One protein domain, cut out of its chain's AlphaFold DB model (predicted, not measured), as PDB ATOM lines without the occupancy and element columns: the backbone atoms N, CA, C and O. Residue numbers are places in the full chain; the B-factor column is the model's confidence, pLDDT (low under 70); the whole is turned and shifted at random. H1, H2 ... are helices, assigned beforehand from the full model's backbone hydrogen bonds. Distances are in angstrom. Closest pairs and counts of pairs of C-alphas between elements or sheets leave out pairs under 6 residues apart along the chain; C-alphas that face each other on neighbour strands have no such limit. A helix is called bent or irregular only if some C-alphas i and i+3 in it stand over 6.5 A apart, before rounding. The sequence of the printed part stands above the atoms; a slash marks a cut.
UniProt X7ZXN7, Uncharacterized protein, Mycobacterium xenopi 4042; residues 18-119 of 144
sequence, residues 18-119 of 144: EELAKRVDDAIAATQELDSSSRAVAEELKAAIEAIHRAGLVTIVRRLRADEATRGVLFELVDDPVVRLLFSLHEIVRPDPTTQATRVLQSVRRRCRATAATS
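What this domain is: This is residues 18 to 119 of the 144 residues of an uncharacterized protein of Mycobacterium xenopi 4042 (UniProt X7ZXN7). One long helix, H2, makes one side of a loose, elongated structure; H1 folds back from its first end and H3 from its last end, each forming a V with it. H4 turns across the end of H3 towards the middle of H2, and H5 sticks out by itself as a detached arm, with residues 94 to 119 standing free. The printed part has 102 residues with five named helices, H1 to H5 in order along the chain, and no named strand; the class is all helix. It is loose, with a radius of gyration of the C-alphas of 18.5 A, and spans 57 by 35 by 25 A.

How they stand to each other: H2, residues 36 to 66, is the longest helix. H1, residues 18 to 33, only just touches it, with 3 pairs of C-alphas within 8 A; the closest are those of Thr 31 and Arg 39, 6.0 A apart. H1 touches H2 with residues 31 to 32 alone, and H2 touches H1 with residues 39 to 42 alone. The two are a helical hairpin, running opposite ways at a shallow tilt of 34 degrees, only just short of steep. At the other end, H2 touches H3, residues 68 to 79, with residues 61 to 65 alone; the closest C-alphas, of Arg 65 and Arg 71, are 5.1 A apart. H2 and H3 are also a helical hairpin, running opposite ways at a steep tilt of 39 degrees. H4, residues 81 to 89, and H3 touch only at the corner, and only just, with 3 pairs within 8 A; their closest C-alphas, of Val 78 and Arg 84, are 5.1 A apart. H3 and H4 are about perpendicular, at 82 degrees. H4 is close to H2 but not clearly touching; their closest C-alphas, of Leu 57 and Phe 87, are 8.0 A apart. H5, residues 97 to 116, touches no helix. In H1, H2, H4 and H5 every O i to N i+4 pair is within hydrogen-bond range; in H3, 6 of 8 are.

Where its parts are: H2 is 44.5 A from first to last C-alpha, beginning at C-alpha 36 (75.025, 17.047, 183.211). H1 measures 22.9 A, beginning at C-alpha 18 (83.845, 6.255, 157.408). H3 measures 18.3 A and is irregular, but only just: C-alphas 69 and 72 are 6.8 A apart. H4 measures 12.1 A. H5 measures 28.1 A and ends at C-alpha 116 (85.883, 46.088, 172.895).

The domain as a whole: The two C-alphas farthest apart, of Ala 69 and Ser 119, are 58.1 A apart. The printed part has no cut. The links from H1 to H2, H2 to H3 and H3 to H4 are tight, and the link from H4 to H5, of 7 residues, is short. The mean pLDDT of the printed part is 89.0; residues 94 to 97 and 115 to 119 are under 70.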
ATOM      1  N   GLU A  18      85.124   5.549 157.393       90.94
ATOM      2  CA  GLU A  18      83.845   6.255 157.408       90.94
ATOM      3  C   GLU A  18      82.901   5.708 158.487       90.94
ATOM      4  O   GLU A  18      82.242   6.485 159.180       90.94
ATOM      5  N   GLU A  19      82.856   4.386 158.673       93.88
ATOM      6  CA  GLU A  19      82.050   3.747 159.720       93.88
ATOM      7  C   GLU A  19      82.574   4.081 161.120       93.88
ATOM      8  O   GLU A  19      81.785   4.377 162.023       93.88
ATOM      9  N   LEU A  20      83.898   4.095 161.299       91.06
ATOM     10  CA  LEU A  20      84.531   4.525 162.545       91.06
ATOM     11  C   LEU A  20      84.225   5.996 162.850       91.06
ATOM     12  O   LEU A  20      83.808   6.313 163.964       91.06
ATOM     13  N   ALA A  21      84.389   6.884 161.867       89.31
ATOM     14  CA  ALA A  21      84.117   8.311 162.018       89.31
ATOM     15  C   ALA A  21      82.648   8.563 162.375       89.31
ATOM     16  O   ALA A  21      82.362   9.233 163.367       89.31
ATOM     17  N   LYS A  22      81.719   7.933 161.643       94.38
ATOM     18  CA  LYS A  22      80.284   8.015 161.928       94.38
ATOM     19  C   LYS A  22      79.970   7.547 163.348       94.38
ATOM     20  O   LYS A  22      79.242   8.220 164.065       94.38
ATOM     21  N   ARG A  23      80.548   6.424 163.784       95.00
ATOM     22  CA  ARG A  23      80.333   5.910 165.143       95.00
ATOM     23  C   ARG A  23      80.826   6.886 166.214       95.00
ATOM     24  O   ARG A  23      80.193   6.996 167.263       95.00
ATOM     25  N   VAL A  24      81.944   7.574 165.978       92.94
ATOM     26  CA  VAL A  24      82.445   8.615 166.888       92.94
ATOM     27  C   VAL A  24      81.490   9.808 166.923       92.94
ATOM     28  O   VAL A  24      81.147  10.258 168.016       92.94
ATOM     29  N   ASP A  25      81.022  10.283 165.768       93.75
ATOM     30  CA  ASP A  25      80.076  11.402 165.680       93.75
ATOM     31  C   ASP A  25      78.744  11.080 166.375       93.75
ATOM     32  O   ASP A  25      78.269  11.867 167.198       93.75
ATOM     33  N   ASP A  26      78.188   9.892 166.121       97.69
ATOM     34  CA  ASP A  26      76.954   9.408 166.746       97.69
ATOM     35  C   ASP A  26      77.119   9.299 168.278       97.69
ATOM     36  O   ASP A  26      76.244   9.716 169.041       97.69
ATOM     37  N   ALA A  27      78.266   8.802 168.761       96.81
ATOM     38  CA  ALA A  27      78.554   8.709 170.194       96.81
ATOM     39  C   ALA A  27      78.729  10.087 170.858       96.81
ATOM     40  O   ALA A  27      78.289  10.295 171.994       96.81
ATOM     41  N   ILE A  28      79.351  11.046 170.163       95.44
ATOM     42  CA  ILE A  28      79.457  12.432 170.632       95.44
ATOM     43  C   ILE A  28      78.061  13.046 170.730       95.44
ATOM     44  O   ILE A  28      77.750  13.645 171.760       95.44
ATOM     45  N   ALA A  29      77.215  12.869 169.711       97.56
ATOM     46  CA  ALA A  29      75.839  13.357 169.719       97.56
ATOM     47  C   ALA A  29      75.042  12.773 170.896       97.56
ATOM     48  O   ALA A  29      74.489  13.534 171.687       97.56
ATOM     49  N   ALA A  30      75.094  11.453 171.097       97.56
ATOM     50  CA  ALA A  30      74.434  10.784 172.220       97.56
ATOM     51  C   ALA A  30      74.923  11.299 173.587       97.56
ATOM     52  O   ALA A  30      74.134  11.496 174.508       97.56
ATOM     53  N   THR A  31      76.220  11.596 173.725       96.75
ATOM     54  CA  THR A  31      76.781  12.167 174.964       96.75
ATOM     55  C   THR A  31      76.203  13.557 175.270       96.75
ATOM     56  O   THR A  31      76.017  13.915 176.436       96.75
ATOM     57  N   GLN A  32      75.860  14.339 174.240       94.94
ATOM     58  CA  GLN A  32      75.224  15.652 174.400       94.94
ATOM     59  C   GLN A  32      73.740  15.577 174.790       94.94
ATOM     60  O   GLN A  32      73.177  16.596 175.197       94.94
ATOM     61  N   GLU A  33      73.114  14.405 174.713       97.06
ATOM     62  CA  GLU A  33      71.733  14.181 175.162       97.06
ATOM     63  C   GLU A  33      71.654  13.753 176.637       97.06
ATOM     64  O   GLU A  33      70.590  13.835 177.249       97.06
ATOM     65  N   LEU A  34      72.781  13.349 177.235       97.56
ATOM     66  CA  LEU A  34      72.857  12.952 178.643       97.56
ATOM     67  C   LEU A  34      72.637  14.133 179.597       97.56
ATOM     68  O   LEU A  34      72.937  15.289 179.267       97.56
ATOM     69  N   ASP A  35      72.199  13.830 180.822       97.94
ATOM     70  CA  ASP A  35      72.198  14.795 181.920       97.94
ATOM     71  C   ASP A  35      73.625  15.276 182.247       97.94
ATOM     72  O   ASP A  35      74.623  14.650 181.877       97.94
ATOM     73  N   SER A  36      73.734  16.405 182.949       96.69
ATOM     74  CA  SER A  36      75.025  17.047 183.211       96.69
ATOM     75  C   SER A  36      75.992  16.180 184.021       96.69
ATOM     76  O   SER A  36      77.194  16.238 183.770       96.69
ATOM     77  N   SER A  37      75.493  15.369 184.960       97.50
ATOM     78  CA  SER A  37      76.336  14.493 185.774       97.50
ATOM     79  C   SER A  37      76.878  13.341 184.932       97.50
ATOM     80  O   SER A  37      78.080  13.081 184.944       97.50
ATOM     81  N   SER A  38      76.016  12.677 184.162       97.75
ATOM     82  CA  SER A  38      76.423  11.569 183.289       97.75
ATOM     83  C   SER A  38      77.368  12.030 182.178       97.75
ATOM     84  O   SER A  38      78.356  11.356 181.884       97.75
ATOM     85  N   ARG A  39      77.117  13.212 181.601       97.69
ATOM     86  CA  ARG A  39      78.000  13.814 180.595       97.69
ATOM     87  C   ARG A  39      79.392  14.087 181.151       97.69
ATOM     88  O   ARG A  39      80.368  13.727 180.502       97.69
ATOM     89  N   ALA A  40      79.490  14.654 182.353       97.62
ATOM     90  CA  ALA A  40      80.779  14.929 182.985       97.62
ATOM     91  C   ALA A  40      81.599  13.646 183.206       97.62
ATOM     92  O   ALA A  40      82.799  13.630 182.943       97.62
ATOM     93  N   VAL A  41      80.956  12.549 183.623       98.38
ATOM     94  CA  VAL A  41      81.624  11.244 183.779       98.38
ATOM     95  C   VAL A  41      82.106  10.693 182.433       98.38
ATOM     96  O   VAL A  41      83.226  10.189 182.344       98.38
ATOM     97  N   ALA A  42      81.295  10.800 181.376       97.56
ATOM     98  CA  ALA A  42      81.675  10.350 180.036       97.56
ATOM     99  C   ALA A  42      82.839  11.172 179.449       97.56
ATOM    100  O   ALA A  42      83.758  10.608 178.853       97.56
ATOM    101  N   GLU A  43      82.823  12.492 179.641       97.06
ATOM    102  CA  GLU A  43      83.897  13.391 179.212       97.06
ATOM    103  C   GLU A  43      85.205  13.117 179.967       97.06
ATOM    104  O   GLU A  43      86.262  13.057 179.337       97.06
ATOM    105  N   GLU A  44      85.141  12.863 181.278       97.81
ATOM    106  CA  GLU A  44      86.312  12.479 182.076       97.81
ATOM    107  C   GLU A  44      86.893  11.134 181.619       97.81
ATOM    108  O   GLU A  44      88.100  11.012 181.416       97.81
ATOM    109  N   LEU A  45      86.043  10.129 181.374       97.88
ATOM    110  CA  LEU A  45      86.487   8.839 180.839       97.88
ATOM    111  C   LEU A  45      87.188   9.006 179.486       97.88
ATOM    112  O   LEU A  45      88.271   8.454 179.275       97.88
ATOM    113  N   LYS A  46      86.591   9.783 178.574       95.25
ATOM    114  CA  LYS A  46      87.184  10.088 177.268       95.25
ATOM    115  C   LYS A  46      88.550  10.758 177.435       95.25
ATOM    116  O   LYS A  46      89.514  10.315 176.812       95.25
ATOM    117  N   ALA A  47      88.654  11.762 178.305       95.56
ATOM    118  CA  ALA A  47      89.905  12.466 178.567       95.56
ATOM    119  C   ALA A  47      90.992  11.533 179.131       95.56
ATOM    120  O   ALA A  47      92.139  11.568 178.674       95.56
ATOM    121  N   ALA A  48      90.639  10.655 180.074       97.75
ATOM    122  CA  ALA A  48      91.565   9.686 180.656       97.75
ATOM    123  C   ALA A  48      92.094   8.688 179.610       97.75
ATOM    124  O   ALA A  48      93.300   8.423 179.549       97.75
ATOM    125  N   ILE A  49      91.213   8.175 178.745       96.88
ATOM    126  CA  ILE A  49      91.583   7.279 177.643       96.88
ATOM    127  C   ILE A  49      92.505   8.001 176.648       96.88
ATOM    128  O   ILE A  49      93.572   7.488 176.301       96.88
ATOM    129  N   GLU A  50      92.150   9.221 176.233       95.31
ATOM    130  CA  GLU A  50      92.953  10.016 175.299       95.31
ATOM    131  C   GLU A  50      94.344  10.358 175.853       95.31
ATOM    132  O   GLU A  50      95.326  10.371 175.101       95.31
ATOM    133  N   ALA A  51      94.460  10.587 177.164       95.31
ATOM    134  CA  ALA A  51      95.739  10.839 177.821       95.31
ATOM    135  C   ALA A  51      96.679   9.624 177.734       95.31
ATOM    136  O   ALA A  51      97.861   9.779 177.402       95.31
ATOM    137  N   ILE A  52      96.156   8.417 177.978       96.94
ATOM    138  CA  ILE A  52      96.926   7.170 177.871       96.94
ATOM    139  C   ILE A  52      97.322   6.909 176.416       96.94
ATOM    140  O   ILE A  52      98.494   6.629 176.145       96.94
ATOM    141  N   HIS A  53      96.388   7.065 175.470       95.94
ATOM    142  CA  HIS A  53      96.674   6.931 174.040       95.94
ATOM    143  C   HIS A  53      97.811   7.861 173.616       95.94
ATOM    144  O   HIS A  53      98.803   7.414 173.035       95.94
ATOM    145  N   ARG A  54      97.733   9.144 173.986       95.06
ATOM    146  CA  ARG A  54      98.777  10.121 173.670       95.06
ATOM    147  C   ARG A  54     100.129   9.731 174.262       95.06
ATOM    148  O   ARG A  54     101.137   9.812 173.562       95.06
ATOM    149  N   ALA A  55     100.176   9.306 175.524       96.50
ATOM    150  CA  ALA A  55     101.424   8.895 176.170       96.50
ATOM    151  C   ALA A  55     102.093   7.712 175.441       96.50
ATOM    152  O   ALA A  55     103.307   7.737 175.191       96.50
ATOM    153  N   GLY A  56     101.302   6.712 175.044       96.56
ATOM    154  CA  GLY A  56     101.768   5.565 174.265       96.56
ATOM    155  C   GLY A  56     102.265   5.966 172.876       96.56
ATOM    156  O   GLY A  56     103.412   5.685 172.520       96.56
ATOM    157  N   LEU A  57     101.447   6.700 172.119       96.56
ATOM    158  CA  LEU A  57     101.772   7.122 170.754       96.56
ATOM    159  C   LEU A  57     103.012   8.022 170.699       96.56
ATOM    160  O   LEU A  57     103.879   7.824 169.850       96.56
ATOM    161  N   VAL A  58     103.167   8.963 171.637       95.12
ATOM    162  CA  VAL A  58     104.378   9.797 171.734       95.12
ATOM    163  C   VAL A  58     105.620   8.936 171.968       95.12
ATOM    164  O   VAL A  58     106.667   9.200 171.378       95.12
ATOM    165  N   THR A  59     105.521   7.905 172.809       96.69
ATOM    166  CA  THR A  59     106.634   6.982 173.070       96.69
ATOM    167  C   THR A  59     107.013   6.204 171.811       96.69
ATOM    168  O   THR A  59     108.198   6.132 171.475       96.69
ATOM    169  N   ILE A  60     106.021   5.682 171.085       95.56
ATOM    170  CA  ILE A  60     106.217   4.950 169.827       95.56
ATOM    171  C   ILE A  60     106.874   5.855 168.780       95.56
ATOM    172  O   ILE A  60     107.955   5.538 168.288       95.56
ATOM    173  N   VAL A  61     106.288   7.024 168.501       94.44
ATOM    174  CA  VAL A  61     106.798   7.964 167.490       94.44
ATOM    175  C   VAL A  61     108.212   8.436 167.826       94.44
ATOM    176  O   VAL A  61     109.056   8.533 166.936       94.44
ATOM    177  N   ARG A  62     108.520   8.698 169.104       94.25
ATOM    178  CA  ARG A  62     109.885   9.064 169.520       94.25
ATOM    179  C   ARG A  62     110.896   7.965 169.212       94.25
ATOM    180  O   ARG A  62     111.968   8.286 168.708       94.25
ATOM    181  N   ARG A  63     110.561   6.700 169.486       95.00
ATOM    182  CA  ARG A  63     111.439   5.558 169.186       95.00
ATOM    183  C   ARG A  63     111.614   5.366 167.679       95.00
ATOM    184  O   ARG A  63     112.748   5.285 167.230       95.00
ATOM    185  N   LEU A  64     110.525   5.407 166.907       94.50
ATOM    186  CA  LEU A  64     110.571   5.263 165.446       94.50
ATOM    187  C   LEU A  64     111.367   6.378 164.753       94.50
ATOM    188  O   LEU A  64     111.999   6.142 163.729       94.50
ATOM    189  N   ARG A  65     111.353   7.604 165.294       91.81
ATOM    190  CA  ARG A  65     112.143   8.720 164.744       91.81
ATOM    191  C   ARG A  65     113.626   8.663 165.105       91.81
ATOM    192  O   ARG A  65     114.426   9.260 164.378       91.81
ATOM    193  N   ALA A  66     113.970   8.039 166.233       94.81
ATOM    194  CA  ALA A  66     115.336   7.987 166.749       94.81
ATOM    195  C   ALA A  66     116.251   7.100 165.894       94.81
ATOM    196  O   ALA A  66     117.434   7.403 165.775       94.81
ATOM    197  N   ASP A  67     115.696   6.057 165.278       94.00
ATOM    198  CA  ASP A  67     116.402   5.174 164.352       94.00
ATOM    199  C   ASP A  67     116.115   5.583 162.894       94.00
ATOM    200  O   ASP A  67     114.965   5.791 162.500       94.00
ATOM    201  N   GLU A  68     117.171   5.737 162.091       92.31
ATOM    202  CA  GLU A  68     117.065   6.079 160.668       92.31
ATOM    203  C   GLU A  68     116.335   4.985 159.882       92.31
ATOM    204  O   GLU A  68     115.530   5.294 159.005       92.31
ATOM    205  N   ALA A  69     116.552   3.713 160.239       95.06
ATOM    206  CA  ALA A  69     115.967   2.574 159.539       95.06
ATOM    207  C   ALA A  69     114.434   2.535 159.659       95.06
ATOM    208  O   ALA A  69     113.747   2.115 158.732       95.06
ATOM    209  N   THR A  70     113.881   3.012 160.778       94.50
ATOM    210  CA  THR A  70     112.430   3.025 161.025       94.50
ATOM    211  C   THR A  70     111.763   4.349 160.675       94.50
ATOM    212  O   THR A  70     110.534   4.444 160.671       94.50
ATOM    213  N   ARG A  71     112.544   5.393 160.372       92.19
ATOM    214  CA  ARG A  71     111.990   6.717 160.078       92.19
ATOM    215  C   ARG A  71     111.167   6.726 158.790       92.19
ATOM    216  O   ARG A  71     110.138   7.395 158.760       92.19
ATOM    217  N   GLY A  72     111.585   5.974 157.770       92.50
ATOM    218  CA  GLY A  72     110.818   5.798 156.530       92.50
ATOM    219  C   GLY A  72     109.436   5.188 156.787       92.50
ATOM    220  O   GLY A  72     108.430   5.752 156.369       92.50
ATOM    221  N   VAL A  73     109.387   4.126 157.597       94.62
ATOM    222  CA  VAL A  73     108.142   3.436 157.982       94.62
ATOM    223  C   VAL A  73     107.163   4.377 158.685       94.62
ATOM    224  O   VAL A  73     105.962   4.318 158.449       94.62
ATOM    225  N   LEU A  74     107.650   5.292 159.532       92.12
ATOM    226  CA  LEU A  74     106.776   6.282 160.164       92.12
ATOM    227  C   LEU A  74     106.072   7.176 159.132       92.12
ATOM    228  O   LEU A  74     104.921   7.541 159.353       92.12
ATOM    229  N   PHE A  75     106.742   7.551 158.041       89.62
ATOM    230  CA  PHE A  75     106.117   8.368 157.000       89.62
ATOM    231  C   PHE A  75     105.068   7.580 156.219       89.62
ATOM    232  O   PHE A  75     103.969   8.094 156.042       89.62
ATOM    233  N   GLU A  76     105.356   6.323 155.876       93.56
ATOM    234  CA  GLU A  76     104.382   5.422 155.244       93.56
ATOM    235  C   GLU A  76     103.136   5.228 156.123       93.56
ATOM    236  O   GLU A  76     102.012   5.300 155.639       93.56
ATOM    237  N   LEU A  77     103.310   5.074 157.441       94.19
ATOM    238  CA  LEU A  77     102.186   4.991 158.379       94.19
ATOM    239  C   LEU A  77     101.343   6.271 158.403       94.19
ATOM    240  O   LEU A  77     100.130   6.198 158.534       94.19
ATOM    241  N   VAL A  78     101.957   7.450 158.280       91.38
ATOM    242  CA  VAL A  78     101.231   8.735 158.242       91.38
ATOM    243  C   VAL A  78     100.452   8.920 156.933       91.38
ATOM    244  O   VAL A  78      99.599   9.812 156.859       91.38
ATOM    245  N   ASP A  79     100.707   8.098 155.913       89.88
ATOM    246  CA  ASP A  79      99.924   8.084 154.676       89.88
ATOM    247  C   ASP A  79      98.579   7.370 154.806       89.88
ATOM    248  O   ASP A  79      97.642   7.711 154.078       89.88
ATOM    249  N   ASP A  80      98.431   6.496 155.801       92.00
ATOM    250  CA  ASP A  80      97.144   5.923 156.174       92.00
ATOM    251  C   ASP A  80      96.214   6.994 156.801       92.00
ATOM    252  O   ASP A  80      96.615   7.717 157.726       92.00
ATOM    253  N   PRO A  81      94.957   7.135 156.331       89.25
ATOM    254  CA  PRO A  81      94.044   8.172 156.810       89.25
ATOM    255  C   PRO A  81      93.623   7.992 158.275       89.25
ATOM    256  O   PRO A  81      93.445   8.994 158.977       89.25
ATOM    257  N   VAL A  82      93.504   6.753 158.763       91.31
ATOM    258  CA  VAL A  82      93.150   6.443 160.157       91.31
ATOM    259  C   VAL A  82      94.298   6.860 161.073       91.31
ATOM    260  O   VAL A  82      94.085   7.569 162.060       91.31
ATOM    261  N   VAL A  83      95.533   6.490 160.722       92.69
ATOM    262  CA  VAL A  83      96.736   6.857 161.487       92.69
ATOM    263  C   VAL A  83      96.947   8.370 161.474       92.69
ATOM    264  O   VAL A  83      97.219   8.976 162.516       92.69
ATOM    265  N   ARG A  84      96.767   9.014 160.315       88.94
ATOM    266  CA  ARG A  84      96.861  10.472 160.187       88.94
ATOM    267  C   ARG A  84      95.835  11.188 161.059       88.94
ATOM    268  O   ARG A  84      96.187  12.172 161.720       88.94
ATOM    269  N   LEU A  85      94.591  10.705 161.091       87.50
ATOM    270  CA  LEU A  85      93.559  11.234 161.981       87.50
ATOM    271  C   LEU A  85      93.961  11.041 163.449       87.50
ATOM    272  O   LEU A  85      93.944  12.010 164.204       87.50
ATOM    273  N   LEU A  86      94.387   9.838 163.839       91.25
ATOM    274  CA  LEU A  86      94.796   9.519 165.211       91.25
ATOM    275  C   LEU A  86      95.925  10.437 165.700       91.25
ATOM    276  O   LEU A  86      95.854  11.010 166.789       91.25
ATOM    277  N   PHE A  87      96.958  10.638 164.881       92.62
ATOM    278  CA  PHE A  87      98.055  11.537 165.233       92.62
ATOM    279  C   PHE A  87      97.627  13.006 165.269       92.62
ATOM    280  O   PHE A  87      98.179  13.773 166.060       92.62
ATOM    281  N   SER A  88      96.657  13.403 164.444       87.81
ATOM    282  CA  SER A  88      96.092  14.756 164.466       87.81
ATOM    283  C   SER A  88      95.256  14.997 165.725       87.81
ATOM    284  O   SER A  88      95.422  16.035 166.363       87.81
ATOM    285  N   LEU A  89      94.418  14.030 166.123       87.00
ATOM    286  CA  LEU A  89      93.604  14.075 167.345       87.00
ATOM    287  C   LEU A  89      94.467  14.213 168.602       87.00
ATOM    288  O   LEU A  89      94.126  14.966 169.508       87.00
ATOM    289  N   HIS A  90      95.620  13.542 168.636       91.56
ATOM    290  CA  HIS A  90      96.550  13.615 169.765       91.56
ATOM    291  C   HIS A  90      97.612  14.724 169.650       91.56
ATOM    292  O   HIS A  90      98.542  14.772 170.466       91.56
ATOM    293  N   GLU A  91      97.485  15.608 168.653       86.00
ATOM    294  CA  GLU A  91      98.405  16.722 168.378       86.00
ATOM    295  C   GLU A  91      99.875  16.285 168.210       86.00
ATOM    296  O   GLU A  91     100.815  17.014 168.536       86.00
ATOM    297  N   ILE A  92     100.086  15.062 167.720       85.44
ATOM    298  CA  ILE A  92     101.412  14.492 167.452       85.44
ATOM    299  C   ILE A  92     101.951  15.034 166.126       85.44
ATOM    300  O   ILE A  92     103.136  15.362 166.021       85.44
ATOM    301  N   VAL A  93     101.077  15.179 165.127       77.56
ATOM    302  CA  VAL A  93     101.382  15.913 163.897       77.56
ATOM    303  C   VAL A  93     101.129  17.392 164.153       77.56
ATOM    304  O   VAL A  93     100.034  17.801 164.540       77.56
ATOM    305  N   ARG A  94     102.155  18.220 163.938       67.06
ATOM    306  CA  ARG A  94     102.000  19.669 164.051       67.06
ATOM    307  C   ARG A  94     101.112  20.150 162.896       67.06
ATOM    308  O   ARG A  94     101.448  19.843 161.751       67.06
ATOM    309  N   PRO A  95     100.026  20.904 163.153       61.56
ATOM    310  CA  PRO A  95      99.291  21.553 162.073       61.56
ATOM    311  C   PRO A  95     100.246  22.461 161.299       61.56
ATOM    312  O   PRO A  95     101.218  22.974 161.870       61.56
ATOM    313  N   ASP A  96      99.980  22.665 160.010       69.25
ATOM    314  CA  ASP A  96     100.826  23.543 159.215       69.25
ATOM    315  C   ASP A  96     100.880  24.953 159.859       69.25
ATOM    316  O   ASP A  96      99.922  25.387 160.522       69.25
ATOM    317  N   PRO A  97     101.994  25.690 159.699       68.12
ATOM    318  CA  PRO A  97     102.195  26.963 160.385       68.12
ATOM    319  C   PRO A  97     101.094  27.997 160.109       68.12
ATOM    320  O   PRO A  97     100.797  28.824 160.974       68.12
ATOM    321  N   THR A  98     100.465  27.949 158.930       78.62
ATOM    322  CA  THR A  98      99.408  28.893 158.544       78.62
ATOM    323  C   THR A  98      98.078  28.560 159.218       78.62
ATOM    324  O   THR A  98      97.411  29.467 159.732       78.62
ATOM    325  N   THR A  99      97.733  27.274 159.346       77.75
ATOM    326  CA  THR A  99      96.590  26.822 160.155       77.75
ATOM    327  C   THR A  99      96.785  27.184 161.625       77.75
ATOM    328  O   THR A  99      95.864  27.705 162.263       77.75
ATOM    329  N   GLN A 100      97.992  26.990 162.169       78.56
ATOM    330  CA  GLN A 100      98.296  27.361 163.553       78.56
ATOM    331  C   GLN A 100      98.158  28.876 163.781       78.56
ATOM    332  O   GLN A 100      97.477  29.296 164.721       78.56
ATOM    333  N   ALA A 101      98.733  29.701 162.902       79.38
ATOM    334  CA  ALA A 101      98.611  31.157 162.973       79.38
ATOM    335  C   ALA A 101      97.146  31.614 162.889       79.38
ATOM    336  O   ALA A 101      96.708  32.457 163.674       79.38
ATOM    337  N   THR A 102      96.360  31.011 161.995       85.25
ATOM    338  CA  THR A 102      94.936  31.326 161.830       85.25
ATOM    339  C   THR A 102      94.137  31.024 163.100       85.25
ATOM    340  O   THR A 102      93.368  31.879 163.547       85.25
ATOM    341  N   ARG A 103      94.353  29.862 163.738       84.25
ATOM    342  CA  ARG A 103      93.703  29.506 165.017       84.25
ATOM    343  C   ARG A 103      94.036  30.512 166.122       84.25
ATOM    344  O   ARG A 103      93.137  30.996 166.814       84.25
ATOM    345  N   VAL A 104      95.311  30.889 166.252       85.62
ATOM    346  CA  VAL A 104      95.753  31.884 167.243       85.62
ATOM    347  C   VAL A 104      95.093  33.240 166.979       85.62
ATOM    348  O   VAL A 104      94.496  33.817 167.890       85.62
ATOM    349  N   LEU A 105      95.100  33.723 165.734       88.69
ATOM    350  CA  LEU A 105      94.476  34.996 165.361       88.69
ATOM    351  C   LEU A 105      92.964  35.011 165.612       88.69
ATOM    352  O   LEU A 105      92.428  36.027 166.058       88.69
ATOM    353  N   GLN A 106      92.264  33.900 165.374       88.25
ATOM    354  CA  GLN A 106      90.840  33.780 165.696       88.25
ATOM    355  C   GLN A 106      90.584  33.903 167.206       88.25
ATOM    356  O   GLN A 106      89.654  34.610 167.606       88.25
ATOM    357  N   SER A 107      91.423  33.285 168.043       79.88
ATOM    358  CA  SER A 107      91.305  33.379 169.506       79.88
ATOM    359  C   SER A 107      91.519  34.813 170.016       79.88
ATOM    360  O   SER A 107      90.717  35.325 170.804       79.88
ATOM    361  N   VAL A 108      92.534  35.513 169.492       88.12
ATOM    362  CA  VAL A 108      92.831  36.909 169.842       88.12
ATOM    363  C   VAL A 108      91.726  37.831 169.336       88.12
ATOM    364  O   VAL A 108      91.246  38.670 170.089       88.12
ATOM    365  N   ARG A 109      91.233  37.639 168.104       80.19
ATOM    366  CA  ARG A 109      90.121  38.429 167.550       80.19
ATOM    367  C   ARG A 109      88.857  38.315 168.402       80.19
ATOM    368  O   ARG A 109      88.199  39.328 168.632       80.19
ATOM    369  N   ARG A 110      88.515  37.111 168.878       76.12
ATOM    370  CA  ARG A 110      87.381  36.904 169.798       76.12
ATOM    371  C   ARG A 110      87.595  37.647 171.115       76.12
ATOM    372  O   ARG A 110      86.701  38.375 171.534       76.12
ATOM    373  N   ARG A 111      88.790  37.538 171.708       73.31
ATOM    374  CA  ARG A 111      89.156  38.259 172.937       73.31
ATOM    375  C   ARG A 111      89.065  39.775 172.754       73.31
ATOM    376  O   ARG A 111      88.401  40.425 173.548       73.31
ATOM    377  N   CYS A 112      89.630  40.316 171.675       75.50
ATOM    378  CA  CYS A 112      89.560  41.740 171.353       75.50
ATOM    379  C   CYS A 112      88.116  42.225 171.161       75.50
ATOM    380  O   CYS A 112      87.782  43.306 171.632       75.50
ATOM    381  N   ARG A 113      87.248  41.440 170.504       77.38
ATOM    382  CA  ARG A 113      85.819  41.778 170.357       77.38
ATOM    383  C   ARG A 113      85.085  41.778 171.699       77.38
ATOM    384  O   ARG A 113      84.335  42.710 171.966       77.38
ATOM    385  N   ALA A 114      85.332  40.780 172.547       73.12
ATOM    386  CA  ALA A 114      84.733  40.701 173.878       73.12
ATOM    387  C   ALA A 114      85.161  41.879 174.775       73.12
ATOM    388  O   ALA A 114      84.327  42.477 175.450       73.12
ATOM    389  N   THR A 115      86.440  42.272 174.724       63.78
ATOM    390  CA  THR A 115      86.958  43.428 175.475       63.78
ATOM    391  C   THR A 115      86.553  44.773 174.867       63.78
ATOM    392  O   THR A 115      86.386  45.746 175.593       63.78
ATOM    393  N   ALA A 116      86.368  44.865 173.544       64.31
ATOM    394  CA  ALA A 116      85.883  46.088 172.895       64.31
ATOM    395  C   ALA A 116      84.437  46.421 173.299       64.31
ATOM    396  O   ALA A 116      84.099  47.594 173.422       64.31
ATOM    397  N   ALA A 117      83.610  45.406 173.568       59.75
ATOM    398  CA  ALA A 117      82.248  45.588 174.074       59.75
ATOM    399  C   ALA A 117      82.192  46.100 175.528       59.75
ATOM    400  O   ALA A 117      81.173  46.636 175.947       59.75
ATOM    401  N   THR A 118      83.278  45.953 176.293       59.09
ATOM    402  CA  THR A 118      83.367  46.330 177.716       59.09
ATOM    403  C   THR A 118      84.313  47.505 177.983       59.09
ATOM    404  O   THR A 118      84.364  48.008 179.102       59.09
ATOM    405  N   SER A 119      85.047  47.984 176.971       55.94
ATOM    406  CA  SER A 119      85.984  49.099 177.128       55.94
ATOM    407  C   SER A 119      85.298  50.466 176.954       55.94
ATOM    408  O   SER A 119      84.691  50.718 175.905       55.94
TER     409      SER A 119